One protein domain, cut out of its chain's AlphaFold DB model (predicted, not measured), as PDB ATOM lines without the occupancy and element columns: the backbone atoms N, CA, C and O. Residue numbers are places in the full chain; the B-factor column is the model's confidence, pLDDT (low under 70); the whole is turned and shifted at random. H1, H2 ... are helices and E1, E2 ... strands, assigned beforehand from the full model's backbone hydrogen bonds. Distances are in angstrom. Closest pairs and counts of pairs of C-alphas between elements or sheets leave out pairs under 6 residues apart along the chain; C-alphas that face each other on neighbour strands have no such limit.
ATOM      1  N   ALA A 128     -10.307  -2.596  39.314       68.94
ATOM      2  CA  ALA A 128     -11.452  -1.879  38.771       68.94
ATOM      3  C   ALA A 128     -12.133  -2.606  37.590       68.94
ATOM      4  O   ALA A 128     -13.346  -2.528  37.474       68.94
ATOM      5  N   MET A 129     -11.411  -3.343  36.735       82.81
ATOM      6  CA  MET A 129     -11.970  -3.983  35.528       82.81
ATOM      7  C   MET A 129     -11.341  -5.358  35.266       82.81
ATOM      8  O   MET A 129     -10.227  -5.434  34.750       82.81
ATOM      9  N   THR A 130     -12.062  -6.437  35.579       88.44
ATOM     10  CA  THR A 130     -11.642  -7.822  35.287       88.44
ATOM     11  C   THR A 130     -12.045  -8.249  33.871       88.44
ATOM     12  O   THR A 130     -12.891  -7.615  33.235       88.44
ATOM     13  N   GLU A 131     -11.471  -9.350  33.375       89.12
ATOM     14  CA  GLU A 131     -11.872  -9.967  32.098       89.12
ATOM     15  C   GLU A 131     -13.343 -10.407  32.106       89.12
ATOM     16  O   GLU A 131     -14.058 -10.243  31.122       89.12
ATOM     17  N   GLU A 132     -13.835 -10.889  33.246       91.00
ATOM     18  CA  GLU A 132     -15.244 -11.245  33.409       91.00
ATOM     19  C   GLU A 132     -16.155 -10.020  33.248       91.00
ATOM     20  O   GLU A 132     -17.119 -10.054  32.480       91.00
ATOM     21  N   ILE A 133     -15.822  -8.906  33.911       88.44
ATOM     22  CA  ILE A 133     -16.577  -7.651  33.797       88.44
ATOM     23  C   ILE A 133     -16.508  -7.122  32.360       88.44
ATOM     24  O   ILE A 133     -17.530  -6.713  31.807       88.44
ATOM     25  N   ARG A 134     -15.327  -7.171  31.727       89.19
ATOM     26  CA  ARG A 134     -15.129  -6.801  30.317       89.19
ATOM     27  C   ARG A 134     -16.064  -7.596  29.406       89.19
ATOM     28  O   ARG A 134     -16.823  -6.993  28.646       89.19
ATOM     29  N   ASN A 135     -16.065  -8.920  29.520       91.94
ATOM     30  CA  ASN A 135     -16.897  -9.786  28.688       91.94
ATOM     31  C   ASN A 135     -18.384  -9.614  28.978       91.94
ATOM     32  O   ASN A 135     -19.194  -9.606  28.052       91.94
ATOM     33  N   LYS A 136     -18.766  -9.391  30.239       90.50
ATOM     34  CA  LYS A 136     -20.156  -9.098  30.589       90.50
ATOM     35  C   LYS A 136     -20.639  -7.804  29.940       90.50
ATOM     36  O   LYS A 136     -21.753  -7.778  29.420       90.50
ATOM     37  N   ILE A 137     -19.807  -6.761  29.935       88.81
ATOM     38  CA  ILE A 137     -20.123  -5.486  29.286       88.81
ATOM     39  C   ILE A 137     -20.266  -5.672  27.776       88.81
ATOM     40  O   ILE A 137     -21.272  -5.240  27.217       88.81
ATOM     41  N   ILE A 138     -19.311  -6.339  27.123       89.19
ATOM     42  CA  ILE A 138     -19.355  -6.586  25.672       89.19
ATOM     43  C   ILE A 138     -20.610  -7.382  25.299       89.19
ATOM     44  O   ILE A 138     -21.348  -6.988  24.398       89.19
ATOM     45  N   THR A 139     -20.896  -8.465  26.023       90.31
ATOM     46  CA  THR A 139     -22.068  -9.312  25.777       90.31
ATOM     47  C   THR A 139     -23.368  -8.540  25.966       90.31
ATOM     48  O   THR A 139     -24.239  -8.594  25.102       90.31
ATOM     49  N   MET A 140     -23.501  -7.783  27.059       86.94
ATOM     50  CA  MET A 140     -24.698  -6.970  27.303       86.94
ATOM     51  C   MET A 140     -24.875  -5.883  26.245       86.94
ATOM     52  O   MET A 140     -25.997  -5.615  25.819       86.94
ATOM     53  N   HIS A 141     -23.776  -5.285  25.797       87.19
ATOM     54  CA  HIS A 141     -23.793  -4.279  24.749       87.19
ATOM     55  C   HIS A 141     -24.260  -4.873  23.416       87.19
ATOM     56  O   HIS A 141     -25.195  -4.359  22.809       87.19
ATOM     57  N   ASN A 142     -23.677  -5.994  22.990       88.62
ATOM     58  CA  ASN A 142     -24.072  -6.654  21.747       88.62
ATOM     59  C   ASN A 142     -25.514  -7.171  21.804       88.62
ATOM     60  O   ASN A 142     -26.258  -6.948  20.859       88.62
ATOM     61  N   TYR A 143     -25.948  -7.735  22.934       88.50
ATOM     62  CA  TYR A 143     -27.342  -8.140  23.133       88.50
ATOM     63  C   TYR A 143     -28.321  -6.973  22.930       88.50
ATOM     64  O   TYR A 143     -29.305  -7.108  22.204       88.50
ATOM     65  N   ARG A 144     -28.025  -5.797  23.505       84.44
ATOM     66  CA  ARG A 144     -28.837  -4.584  23.301       84.44
ATOM     67  C   ARG A 144     -28.857  -4.144  21.838       84.44
ATOM     68  O   ARG A 144     -29.908  -3.758  21.333       84.44
ATOM     69  N   ARG A 145     -27.727  -4.234  21.135       86.38
ATOM     70  CA  ARG A 145     -27.663  -3.907  19.702       86.38
ATOM     71  C   ARG A 145     -28.515  -4.856  18.861       86.38
ATOM     72  O   ARG A 145     -29.211  -4.385  17.968       86.38
ATOM     73  N   THR A 146     -28.496  -6.152  19.164       87.38
ATOM     74  CA  THR A 146     -29.302  -7.171  18.478       87.38
ATOM     75  C   THR A 146     -30.792  -6.858  18.570       87.38
ATOM     76  O   THR A 146     -31.461  -6.778  17.543       87.38
ATOM     77  N   ILE A 147     -31.313  -6.605  19.775       84.25
ATOM     78  CA  ILE A 147     -32.754  -6.353  19.959       84.25
ATOM     79  C   ILE A 147     -33.207  -5.031  19.318       84.25
ATOM     80  O   ILE A 147     -34.320  -4.945  18.798       84.25
ATOM     81  N   VAL A 148     -32.335  -4.014  19.283       80.94
ATOM     82  CA  VAL A 148     -32.598  -2.748  18.575       80.94
ATOM     83  C   VAL A 148     -32.645  -2.973  17.065       80.94
ATOM     84  O   VAL A 148     -33.586  -2.517  16.415       80.94
ATOM     85  N   ALA A 149     -31.670  -3.699  16.510       81.94
ATOM     86  CA  ALA A 149     -31.612  -4.004  15.080       81.94
ATOM     87  C   ALA A 149     -32.817  -4.834  14.614       81.94
ATOM     88  O   ALA A 149     -33.297  -4.656  13.500       81.94
ATOM     89  N   GLN A 150     -33.330  -5.709  15.478       82.75
ATOM     90  CA  GLN A 150     -34.504  -6.537  15.206       82.75
ATOM     91  C   GLN A 150     -35.841  -5.814  15.423       82.75
ATOM     92  O   GLN A 150     -36.881  -6.366  15.079       82.75
ATOM     93  N   GLY A 151     -35.850  -4.616  16.020       77.12
ATOM     94  CA  GLY A 151     -37.096  -3.920  16.362       77.12
ATOM     95  C   GLY A 151     -37.935  -4.638  17.426       77.12
ATOM     96  O   GLY A 151     -39.156  -4.509  17.447       77.12
ATOM     97  N   THR A 152     -37.303  -5.418  18.307       78.94
ATOM     98  CA  THR A 152     -37.983  -6.168  19.381       78.94
ATOM     99  C   THR A 152     -38.005  -5.413  20.709       78.94
ATOM    100  O   THR A 152     -38.464  -5.932  21.728       78.94
ATOM    101  N   VAL A 153     -37.513  -4.172  20.719       76.44
ATOM    102  CA  VAL A 153     -37.500  -3.330  21.914       76.44
ATOM    103  C   VAL A 153     -38.912  -2.835  22.198       76.44
ATOM    104  O   VAL A 153     -39.476  -2.068  21.427       76.44
ATOM    105  N   ARG A 154     -39.476  -3.255  23.328       72.12
ATOM    106  CA  ARG A 154     -40.789  -2.803  23.803       72.12
ATOM    107  C   ARG A 154     -40.736  -1.356  24.290       72.12
ATOM    108  O   ARG A 154     -39.810  -0.988  25.016       72.12
ATOM    109  N   ASN A 155     -41.758  -0.559  23.969       65.50
ATOM    110  CA  ASN A 155     -41.896   0.779  24.538       65.50
ATOM    111  C   ASN A 155     -42.532   0.719  25.940       65.50
ATOM    112  O   ASN A 155     -43.734   0.914  26.102       65.50
ATOM    113  N   GLY A 156     -41.745   0.416  26.973       68.31
ATOM    114  CA  GLY A 156     -42.228   0.392  28.360       68.31
ATOM    115  C   GLY A 156     -42.917  -0.920  28.770       68.31
ATOM    116  O   GLY A 156     -42.302  -1.989  28.727       68.31
ATOM    117  N   LYS A 157     -44.166  -0.836  29.255       66.38
ATOM    118  CA  LYS A 157     -44.881  -1.944  29.922       66.38
ATOM    119  C   LYS A 157     -45.326  -3.058  28.966       66.38
ATOM    120  O   LYS A 157     -45.232  -2.956  27.747       66.38
ATOM    121  N   GLU A 158     -45.758  -4.177  29.544       66.06
ATOM    122  CA  GLU A 158     -46.318  -5.312  28.798       66.06
ATOM    123  C   GLU A 158     -47.669  -4.957  28.201       66.06
ATOM    124  O   GLU A 158     -48.501  -4.373  28.885       66.06
ATOM    125  N   GLY A 159     -47.829  -5.246  26.907       69.88
ATOM    126  CA  GLY A 159     -48.974  -4.819  26.102       69.88
ATOM    127  C   GLY A 159     -48.718  -3.598  25.209       69.88
ATOM    128  O   GLY A 159     -49.464  -3.408  24.254       69.88
ATOM    129  N   ASN A 160     -47.659  -2.813  25.445       65.06
ATOM    130  CA  ASN A 160     -47.305  -1.710  24.545       65.06
ATOM    131  C   ASN A 160     -46.668  -2.235  23.247       65.06
ATOM    132  O   ASN A 160     -45.924  -3.223  23.298       65.06
ATOM    133  N   PRO A 161     -46.906  -1.576  22.095       69.19
ATOM    134  CA  PRO A 161     -46.247  -1.947  20.852       69.19
ATOM    135  C   PRO A 161     -44.724  -1.836  20.989       69.19
ATOM    136  O   PRO A 161     -44.190  -1.030  21.764       69.19
ATOM    137  N   ASN A 162     -44.012  -2.656  20.218       71.00
ATOM    138  CA  ASN A 162     -42.577  -2.478  20.070       71.00
ATOM    139  C   ASN A 162     -42.307  -1.099  19.477       71.00
ATOM    140  O   ASN A 162     -43.071  -0.600  18.646       71.00
ATOM    141  N   CYS A 163     -41.204  -0.492  19.898       65.44
ATOM    142  CA  CYS A 163     -40.704   0.659  19.189       65.44
ATOM    143  C   CYS A 163     -40.466   0.244  17.724       65.44
ATOM    144  O   CYS A 163     -40.038  -0.894  17.486       65.44
ATOM    145  N   PRO A 164     -40.742   1.124  16.745       60.84
ATOM    146  CA  PRO A 164     -40.462   0.816  15.355       60.84
ATOM    147  C   PRO A 164     -39.031   0.303  15.210       60.84
ATOM    148  O   PRO A 164     -38.121   0.703  15.942       60.84
ATOM    149  N   MET A 165     -38.826  -0.624  14.285       57.03
ATOM    150  CA  MET A 165     -37.495  -1.136  14.002       57.03
ATOM    151  C   MET A 165     -36.578   0.037  13.665       57.03
ATOM    152  O   MET A 165     -36.919   0.882  12.835       57.03
ATOM    153  N   ALA A 166     -35.438   0.102  14.357       55.59
ATOM    154  CA  ALA A 166     -34.574   1.271  14.310       55.59
ATOM    155  C   ALA A 166     -35.289   2.567  14.796       55.59
ATOM    156  O   ALA A 166     -35.190   3.644  14.216       55.59
ATOM    157  N   THR A 167     -36.022   2.484  15.904       53.44
ATOM    158  CA  THR A 167     -36.499   3.631  16.686       53.44
ATOM    159  C   THR A 167     -36.384   3.268  18.157       53.44
ATOM    160  O   THR A 167     -37.207   2.544  18.675       53.44
ATOM    161  N   ASN A 168     -35.322   3.708  18.827       52.59
ATOM    162  CA  ASN A 168     -35.227   3.857  20.286       52.59
ATOM    163  C   ASN A 168     -33.873   4.520  20.567       52.59
ATOM    164  O   ASN A 168     -32.821   3.889  20.468       52.59
ATOM    165  N   MET A 169     -33.889   5.823  20.832       52.00
ATOM    166  CA  MET A 169     -32.720   6.716  20.786       52.00
ATOM    167  C   MET A 169     -31.819   6.590  22.033       52.00
ATOM    168  O   MET A 169     -31.039   7.493  22.342       52.00
ATOM    169  N   TYR A 170     -31.956   5.511  22.812       47.16
ATOM    170  CA  TYR A 170     -31.556   5.549  24.215       47.16
ATOM    171  C   TYR A 170     -30.117   5.270  24.554       47.16
ATOM    172  O   TYR A 170     -29.706   5.484  25.693       47.16
ATOM    173  N   GLU A 171     -29.300   4.862  23.610       49.34
ATOM    174  CA  GLU A 171     -27.917   4.663  23.946       49.34
ATOM    175  C   GLU A 171     -27.059   5.310  22.882       49.34
ATOM    176  O   GLU A 171     -26.916   4.797  21.780       49.34
ATOM    177  N   MET A 172     -26.325   6.349  23.294       51.03
ATOM    178  CA  MET A 172     -25.012   6.663  22.721       51.03
ATOM    179  C   MET A 172     -24.113   5.410  22.572       51.03
ATOM    180  O   MET A 172     -23.063   5.478  21.943       51.03
ATOM    181  N   MET A 173     -24.507   4.277  23.168       55.81
ATOM    182  CA  MET A 173     -23.899   2.961  23.037       55.81
ATOM    183  C   MET A 173     -24.250   2.267  21.697       55.81
ATOM    184  O   MET A 173     -23.390   1.597  21.141       55.81
ATOM    185  N   VAL A 174     -25.436   2.451  21.103       69.50
ATOM    186  CA  VAL A 174     -25.890   1.678  19.918       69.50
ATOM    187  C   VAL A 174     -25.732   2.466  18.611       69.50
ATOM    188  O   VAL A 174     -26.606   2.484  17.752       69.50
ATOM    189  N   TRP A 175     -24.596   3.136  18.437       82.88
ATOM    190  CA  TRP A 175     -24.271   3.760  17.153       82.88
ATOM    191  C   TRP A 175     -23.774   2.687  16.176       82.88
ATOM    192  O   TRP A 175     -22.794   2.001  16.475       82.88
ATOM    193  N   ALA A 176     -24.409   2.528  15.011       83.44
ATOM    194  CA  ALA A 176     -24.090   1.457  14.059       83.44
ATOM    195  C   ALA A 176     -22.612   1.457  13.662       83.44
ATOM    196  O   ALA A 176     -21.983   0.399  13.612       83.44
ATOM    197  N   LYS A 177     -22.049   2.652  13.446       87.31
ATOM    198  CA  LYS A 177     -20.641   2.820  13.075       87.31
ATOM    199  C   LYS A 177     -19.674   2.576  14.240       87.31
ATOM    200  O   LYS A 177     -18.497   2.381  13.971       87.31
ATOM    201  N   SER A 178     -20.116   2.579  15.500       89.12
ATOM    202  CA  SER A 178     -19.254   2.286  16.656       89.12
ATOM    203  C   SER A 178     -19.033   0.784  16.767       89.12
ATOM    204  O   SER A 178     -19.984   0.044  16.991       89.12
ATOM    205  N   TYR A 179     -17.792   0.314  16.664       89.06
ATOM    206  CA  TYR A 179     -17.472  -1.121  16.766       89.06
ATOM    207  C   TYR A 179     -16.362  -1.427  17.780       89.06
ATOM    208  O   TYR A 179     -16.068  -2.590  18.043       89.06
ATOM    209  N   LYS A 180     -15.762  -0.396  18.389       89.38
ATOM    210  CA  LYS A 180     -14.823  -0.522  19.509       89.38
ATOM    211  C   LYS A 180     -15.464   0.053  20.766       89.38
ATOM    212  O   LYS A 180     -15.982   1.169  20.734       89.38
ATOM    213  N   ILE A 181     -15.375  -0.681  21.870       88.50
ATOM    214  CA  ILE A 181     -15.837  -0.270  23.197       88.50
ATOM    215  C   ILE A 181     -14.703  -0.458  24.207       88.50
ATOM    216  O   ILE A 181     -14.015  -1.476  24.199       88.50
ATOM    217  N   GLY A 182     -14.505   0.524  25.083       87.62
ATOM    218  CA  GLY A 182     -13.596   0.420  26.222       87.62
ATOM    219  C   GLY A 182     -14.225   1.044  27.457       87.62
ATOM    220  O   GLY A 182     -14.715   2.168  27.381       87.62
ATOM    221  N   CYS A 183     -14.221   0.332  28.584       87.44
ATOM    222  CA  CYS A 183     -14.890   0.775  29.804       87.44
ATOM    223  C   CYS A 183     -13.963   0.771  31.018       87.44
ATOM    224  O   CYS A 183     -13.051  -0.050  31.113       87.44
ATOM    225  N   GLY A 184     -14.231   1.680  31.951       85.19
ATOM    226  CA  GLY A 184     -13.663   1.709  33.292       85.19
ATOM    227  C   GLY A 184     -14.771   1.571  34.330       85.19
ATOM    228  O   GLY A 184     -15.843   2.155  34.171       85.19
ATOM    229  N   VAL A 185     -14.514   0.807  35.388       84.31
ATOM    230  CA  VAL A 185     -15.444   0.620  36.504       84.31
ATOM    231  C   VAL A 185     -14.760   1.059  37.791       84.31
ATOM    232  O   VAL A 185     -13.606   0.733  38.036       84.31
ATOM    233  N   ARG A 186     -15.456   1.819  38.632       82.19
ATOM    234  CA  ARG A 186     -14.966   2.250  39.942       82.19
ATOM    235  C   ARG A 186     -16.043   1.991  40.980       82.19
ATOM    236  O   ARG A 186     -17.122   2.572  40.912       82.19
ATOM    237  N   ARG A 187     -15.736   1.144  41.962       82.12
ATOM    238  CA  ARG A 187     -16.562   1.014  43.165       82.12
ATOM    239  C   ARG A 187     -16.196   2.121  44.154       82.12
ATOM    240  O   ARG A 187     -15.024   2.305  44.480       82.12
ATOM    241  N   CYS A 188     -17.208   2.851  44.594       81.94
ATOM    242  CA  CYS A 188     -17.192   3.812  45.691       81.94
ATOM    243  C   CYS A 188     -17.951   3.210  46.885       81.94
ATOM    244  O   CYS A 188     -18.621   2.188  46.746       81.94
ATOM    245  N   SER A 189     -17.862   3.838  48.059       82.88
ATOM    246  CA  SER A 189     -18.451   3.326  49.309       82.88
ATOM    247  C   SER A 189     -19.957   3.042  49.234       82.88
ATOM    248  O   SER A 189     -20.419   2.086  49.844       82.88
ATOM    249  N   SER A 190     -20.716   3.833  48.472       82.38
ATOM    250  CA  SER A 190     -22.174   3.703  48.334       82.38
ATOM    251  C   SER A 190     -22.648   3.474  46.895       82.38
ATOM    252  O   SER A 190     -23.849   3.415  46.640       82.38
ATOM    253  N   SER A 191     -21.744   3.409  45.914       77.12
ATOM    254  CA  SER A 191     -22.119   3.417  44.491       77.12
ATOM    255  C   SER A 191     -21.046   2.792  43.610       77.12
ATOM    256  O   SER A 191     -19.866   2.822  43.937       77.12
ATOM    257  N   THR A 192     -21.440   2.251  42.458       80.56
ATOM    258  CA  THR A 192     -20.503   1.772  41.431       80.56
ATOM    259  C   THR A 192     -20.683   2.593  40.168       80.56
ATOM    260  O   THR A 192     -21.788   2.694  39.644       80.56
ATOM    261  N   PHE A 193     -19.590   3.155  39.667       76.88
ATOM    262  CA  PHE A 193     -19.567   3.938  38.441       76.88
ATOM    263  C   PHE A 193     -18.985   3.100  37.312       76.88
ATOM    264  O   PHE A 193     -17.917   2.512  37.470       76.88
ATOM    265  N   VAL A 194     -19.672   3.067  36.173       80.81
ATOM    266  CA  VAL A 194     -19.207   2.423  34.941       80.81
ATOM    267  C   VAL A 194     -19.201   3.475  33.843       80.81
ATOM    268  O   VAL A 194     -20.232   4.083  33.570       80.81
ATOM    269  N   VAL A 195     -18.050   3.701  33.218       79.38
ATOM    270  CA  VAL A 195     -17.893   4.678  32.135       79.38
ATOM    271  C   VAL A 195     -17.335   3.968  30.919       79.38
ATOM    272  O   VAL A 195     -16.248   3.401  30.984       79.38
ATOM    273  N   CYS A 196     -18.059   4.022  29.804       83.62
ATOM    274  CA  CYS A 196     -17.657   3.420  28.537       83.62
ATOM    275  C   CYS A 196     -17.383   4.489  27.478       83.62
ATOM    276  O   CYS A 196     -18.072   5.505  27.402       83.62
ATOM    277  N   ARG A 197     -16.380   4.238  26.637       84.31
ATOM    278  CA  ARG A 197     -16.046   5.014  25.441       84.31
ATOM    279  C   ARG A 197     -16.208   4.143  24.208       84.31
ATOM    280  O   ARG A 197     -15.904   2.952  24.241       84.31
ATOM    281  N   TYR A 198     -16.624   4.779  23.121       85.50
ATOM    282  CA  TYR A 198     -16.920   4.135  21.849       85.50
ATOM    283  C   TYR A 198     -16.061   4.732  20.740       85.50
ATOM    284  O   TYR A 198     -15.791   5.936  20.746       85.50
ATOM    285  N   SER A 199     -15.612   3.893  19.808       85.88
ATOM    286  CA  SER A 199     -14.895   4.330  18.611       85.88
ATOM    287  C   SER A 199     -15.375   3.565  17.372       85.88
ATOM    288  O   SER A 199     -15.474   2.334  17.428       85.88
ATOM    289  N   PRO A 200     -15.565   4.243  16.225       88.50
ATOM    290  CA  PRO A 200     -15.745   5.692  16.042       88.50
ATOM    291  C   PRO A 200     -16.740   6.325  17.027       88.50
ATOM    292  O   PRO A 200     -17.534   5.616  17.633       88.50
ATOM    293  N   ARG A 201     -16.660   7.642  17.255       81.69
ATOM    294  CA  ARG A 201     -17.621   8.306  18.149       81.69
ATOM    295  C   ARG A 201     -19.012   8.281  17.513       81.69
ATOM    296  O   ARG A 201     -19.133   8.489  16.309       81.69
ATOM    297  N   GLY A 202     -20.034   8.063  18.330       81.94
ATOM    298  CA  GLY A 202     -21.419   8.305  17.936       81.94
ATOM    299  C   GLY A 202     -21.870   9.718  18.292       81.94
ATOM    300  O   GLY A 202     -21.050  10.576  18.626       81.94
ATOM    301  N   ASN A 203     -23.189   9.920  18.286       73.75
ATOM    302  CA  ASN A 203     -23.836  11.176  18.671       73.75
ATOM    303  C   ASN A 203     -23.316  12.378  17.861       73.75
ATOM    304  O   ASN A 203     -22.970  13.421  18.418       73.75
ATOM    305  N   ILE A 204     -23.201  12.181  16.548       76.00
ATOM    306  CA  ILE A 204     -22.821  13.214  15.585       76.00
ATOM    307  C   ILE A 204     -24.117  13.841  15.063       76.00
ATOM    308  O   ILE A 204     -25.040  13.119  14.689       76.00
ATOM    309  N   TYR A 205     -24.194  15.172  15.097       69.38
ATOM    310  CA  TYR A 205     -25.330  15.914  14.551       69.38
ATOM    311  C   TYR A 205     -25.475  15.634  13.047       69.38
ATOM    312  O   TYR A 205     -24.466  15.455  12.370       69.38
ATOM    313  N   ASP A 206     -26.713  15.558  12.557       72.94
ATOM    314  CA  ASP A 206     -27.069  15.192  11.175       72.94
ATOM    315  C   ASP A 206     -26.611  13.802  10.695       72.94
ATOM    316  O   ASP A 206     -26.714  13.480   9.511       72.94
ATOM    317  N   GLU A 207     -26.164  12.922  11.596       75.00
ATOM    318  CA  GLU A 207     -25.936  11.515  11.270       75.00
ATOM    319  C   GLU A 207     -27.023  10.611  11.860       75.00
ATOM    320  O   GLU A 207     -27.421  10.732  13.022       75.00
ATOM    321  N   PHE A 208     -27.457   9.626  11.070       71.38
ATOM    322  CA  PHE A 208     -28.314   8.559  11.572       71.38
ATOM    323  C   PHE A 208     -27.554   7.678  12.574       71.38
ATOM    324  O   PHE A 208     -26.433   7.237  12.311       71.38
ATOM    325  N   ILE A 209     -28.209   7.359  13.695       76.56
ATOM    326  CA  ILE A 209     -27.686   6.439  14.722       76.56
ATOM    327  C   ILE A 209     -27.360   5.075  14.099       76.56
ATOM    328  O   ILE A 209     -26.329   4.464  14.383       76.56
ATOM    329  N   TYR A 210     -28.248   4.610  13.229       77.69
ATOM    330  CA  TYR A 210     -28.156   3.390  12.445       77.69
ATOM    331  C   TYR A 210     -29.003   3.564  11.185       77.69
ATOM    332  O   TYR A 210     -29.860   4.443  11.116       77.69
ATOM    333  N   TYR A 211     -28.784   2.710  10.194       77.06
ATOM    334  CA  TYR A 211     -29.639   2.670   9.015       77.06
ATOM    335  C   TYR A 211     -30.922   1.896   9.329       77.06
ATOM    336  O   TYR A 211     -30.869   0.822   9.930       77.06
ATOM    337  N   THR A 212     -32.067   2.451   8.941       73.06
ATOM    338  CA  THR A 212     -33.372   1.790   9.023       73.06
ATOM    339  C   THR A 212     -33.560   0.867   7.813       73.06
ATOM    340  O   THR A 212     -33.115   1.174   6.709       73.06
ATOM    341  N   GLY A 213     -34.217  -0.277   7.996       73.12
ATOM    342  CA  GLY A 213     -34.539  -1.197   6.898       73.12
ATOM    343  C   GLY A 213     -35.122  -2.507   7.409       73.12
ATOM    344  O   GLY A 213     -34.726  -2.951   8.474       73.12
ATOM    345  N   THR A 214     -36.068  -3.109   6.681       75.19
ATOM    346  CA  THR A 214     -36.953  -4.204   7.151       75.19
ATOM    347  C   THR A 214     -36.245  -5.499   7.545       75.19
ATOM    348  O   THR A 214     -36.857  -6.374   8.151       75.19
ATOM    349  N   THR A 215     -34.977  -5.660   7.176       83.06
ATOM    350  CA  THR A 215     -34.188  -6.862   7.449       83.06
ATOM    351  C   THR A 215     -32.871  -6.461   8.111       83.06
ATOM    352  O   THR A 215     -32.108  -5.687   7.521       83.06
ATOM    353  N   PRO A 216     -32.562  -6.980   9.317       85.62
ATOM    354  CA  PRO A 216     -31.257  -6.772   9.922       85.62
ATOM    355  C   PRO A 216     -30.147  -7.259   8.993       85.62
ATOM    356  O   PRO A 216     -30.332  -8.200   8.228       85.62
ATOM    357  N   CYS A 217     -28.975  -6.636   9.082       89.56
ATOM    358  CA  CYS A 217     -27.801  -7.001   8.291       89.56
ATOM    359  C   CYS A 217     -27.896  -6.814   6.766       89.56
ATOM    360  O   CYS A 217     -26.949  -7.186   6.078       89.56
ATOM    361  N   ALA A 218     -28.951  -6.190   6.228       88.31
ATOM    362  CA  ALA A 218     -29.089  -5.953   4.784       88.31
ATOM    363  C   ALA A 218     -27.903  -5.192   4.153       88.31
ATOM    364  O   ALA A 218     -27.703  -5.250   2.945       88.31
ATOM    365  N   MET A 219     -27.107  -4.493   4.970       86.00
ATOM    366  CA  MET A 219     -25.921  -3.752   4.534       86.00
ATOM    367  C   MET A 219     -24.592  -4.328   5.051       86.00
ATOM    368  O   MET A 219     -23.565  -3.654   4.982       86.00
ATOM    369  N   CYS A 220     -24.577  -5.542   5.614       89.44
ATOM    370  CA  CYS A 220     -23.320  -6.189   5.992       89.44
ATOM    371  C   CYS A 220     -22.612  -6.742   4.748       89.44
ATOM    372  O   CYS A 220     -23.249  -7.351   3.897       89.44
ATOM    373  N   LEU A 221     -21.283  -6.597   4.672       84.62
ATOM    374  CA  LEU A 221     -20.507  -7.097   3.530       84.62
ATOM    375  C   LEU A 221     -20.415  -8.632   3.479       84.62
ATOM    376  O   LEU A 221     -20.582  -9.218   2.419       84.62
ATOM    377  N   ASN A 222     -20.104  -9.273   4.614       78.94
ATOM    378  CA  ASN A 222     -19.576 -10.646   4.602       78.94
ATOM    379  C   ASN A 222     -20.290 -11.619   5.545       78.94
ATOM    380  O   ASN A 222     -20.248 -12.825   5.332       78.94
ATOM    381  N   ALA A 223     -20.894 -11.124   6.626       88.94
ATOM    382  CA  ALA A 223     -21.533 -11.976   7.617       88.94
ATOM    383  C   ALA A 223     -22.602 -11.214   8.396       88.94
ATOM    384  O   ALA A 223     -22.528  -9.996   8.562       88.94
ATOM    385  N   CYS A 224     -23.553 -11.972   8.925       91.69
ATOM    386  CA  CYS A 224     -24.525 -11.517   9.900       91.69
ATOM    387  C   CYS A 224     -24.569 -12.543  11.023       91.69
ATOM    388  O   CYS A 224     -24.814 -13.724  10.773       91.69
ATOM    389  N   LYS A 225     -24.331 -12.103  12.255       91.81
ATOM    390  CA  LYS A 225     -24.491 -12.946  13.438       91.81
ATOM    391  C   LYS A 225     -25.314 -12.190  14.460       91.81
ATOM    392  O   LYS A 225     -24.992 -11.049  14.770       91.81
ATOM    393  N   ASP A 226     -26.384 -12.812  14.946       90.19
ATOM    394  CA  ASP A 226     -27.281 -12.221  15.944       90.19
ATOM    395  C   ASP A 226     -27.764 -10.816  15.535       90.19
ATOM    396  O   ASP A 226     -27.759  -9.887  16.338       90.19
ATOM    397  N   ALA A 227     -28.136 -10.640  14.260       89.50
ATOM    398  CA  ALA A 227     -28.548  -9.353  13.682       89.50
ATOM    399  C   ALA A 227     -27.476  -8.235  13.723       89.50
ATOM    400  O   ALA A 227     -27.808  -7.056  13.606       89.50
ATOM    401  N   LEU A 228     -26.191  -8.589  13.852       90.38
ATOM    402  CA  LEU A 228     -25.058  -7.662  13.840       90.38
ATOM    403  C   LEU A 228     -24.081  -7.972  12.700       90.38
ATOM    404  O   LEU A 228     -23.745  -9.130  12.436       90.38
ATOM    405  N   CYS A 229     -23.572  -6.911  12.069       91.69
ATOM    406  CA  CYS A 229     -22.423  -7.016  11.176       91.69
ATOM    407  C   CYS A 229     -21.140  -7.268  11.987       91.69
ATOM    408  O   CYS A 229     -20.995  -6.717  13.085       91.69
ATOM    409  N   PRO A 230     -20.178  -8.038  11.450       90.00
ATOM    410  CA  PRO A 230     -18.857  -8.158  12.051       90.00
ATOM    411  C   PRO A 230     -18.154  -6.798  12.092       90.00
ATOM    412  O   PRO A 230     -18.362  -5.942  11.228       90.00
ATOM    413  N   ALA A 231     -17.297  -6.606  13.097       87.06
ATOM    414  CA  ALA A 231     -16.421  -5.443  13.139       87.06
ATOM    415  C   ALA A 231     -15.495  -5.435  11.904       87.06
ATOM    416  O   ALA A 231     -15.051  -6.508  11.484       87.06
ATOM    417  N   PRO A 232     -15.177  -4.258  11.331       84.69
ATOM    418  CA  PRO A 232     -14.198  -4.157  10.256       84.69
ATOM    419  C   PRO A 232     -12.852  -4.751  10.682       84.69
ATOM    420  O   PRO A 232     -12.404  -4.525  11.810       84.69
ATOM    421  N   SER A 233     -12.208  -5.488   9.778       75.75
ATOM    422  CA  SER A 233     -10.822  -5.930   9.944       75.75
ATOM    423  C   SER A 233      -9.915  -4.700  10.077       75.75
ATOM    424  O   SER A 233     -10.082  -3.736   9.330       75.75
ATOM    425  N   ALA A 234      -9.034  -4.713  11.081       57.66
ATOM    426  CA  ALA A 234      -8.101  -3.623  11.367       57.66
ATOM    427  C   ALA A 234      -6.930  -3.589  10.379       57.66
ATOM    428  O   ALA A 234      -6.541  -4.680   9.905       57.66
TER     429      ALA A 234
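AT A GLANCE: This is residues 128 to 234 of the 234 residues of the protein "SCP domain-containing protein" of Ancylostoma ceylanicum (UniProt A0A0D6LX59). You see little regular structure: one helix, H1, comes near a two-stranded hairpin, E1 and E2, on its E1 side, and long loops make up most of the rest. Of 107 printed residues, 35 are in named elements, along the chain H1, E1, E2; the class is mixed, and the sheet E1 - E2 is antiparallel. The whole is only just compact, close to loose, with a radius of gyration of the C-alphas of 15.3 A and spans of 46 by 42 by 29 A.

IN THESE COORDINATES: Find C-alpha 131 at (-11.872, -9.967, 32.098); from there H1, residues 131 to 149, runs 26.7 A. E1, residues 180 to 187, runs 23.8 A. E2, residues 192 to 199, runs 23.6 A to C-alpha 199 at (-14.895, 4.330, 18.611).

HOW THE PARTS SIT: In the hairpin E1 and E2, look at N 184 and O 195, 2.8 A apart, within hydrogen-bond range; the directions stand at 166 degrees. The closest C-alphas of H1 and E1, Arg 134 and Cys 183, are 7.6 A apart. H1 and E2 are apart. In H1 every O i to N i+4 pair is within hydrogen-bond range.

THE WHOLE: The two farthest C-alphas, Ser 189 and Leu 221, are 47.0 A apart. The printed part has no cut. The link H1 to E1 is long, 30 residues; there pLDDT is under 70 at residues 155 to 161 and 163 to 174.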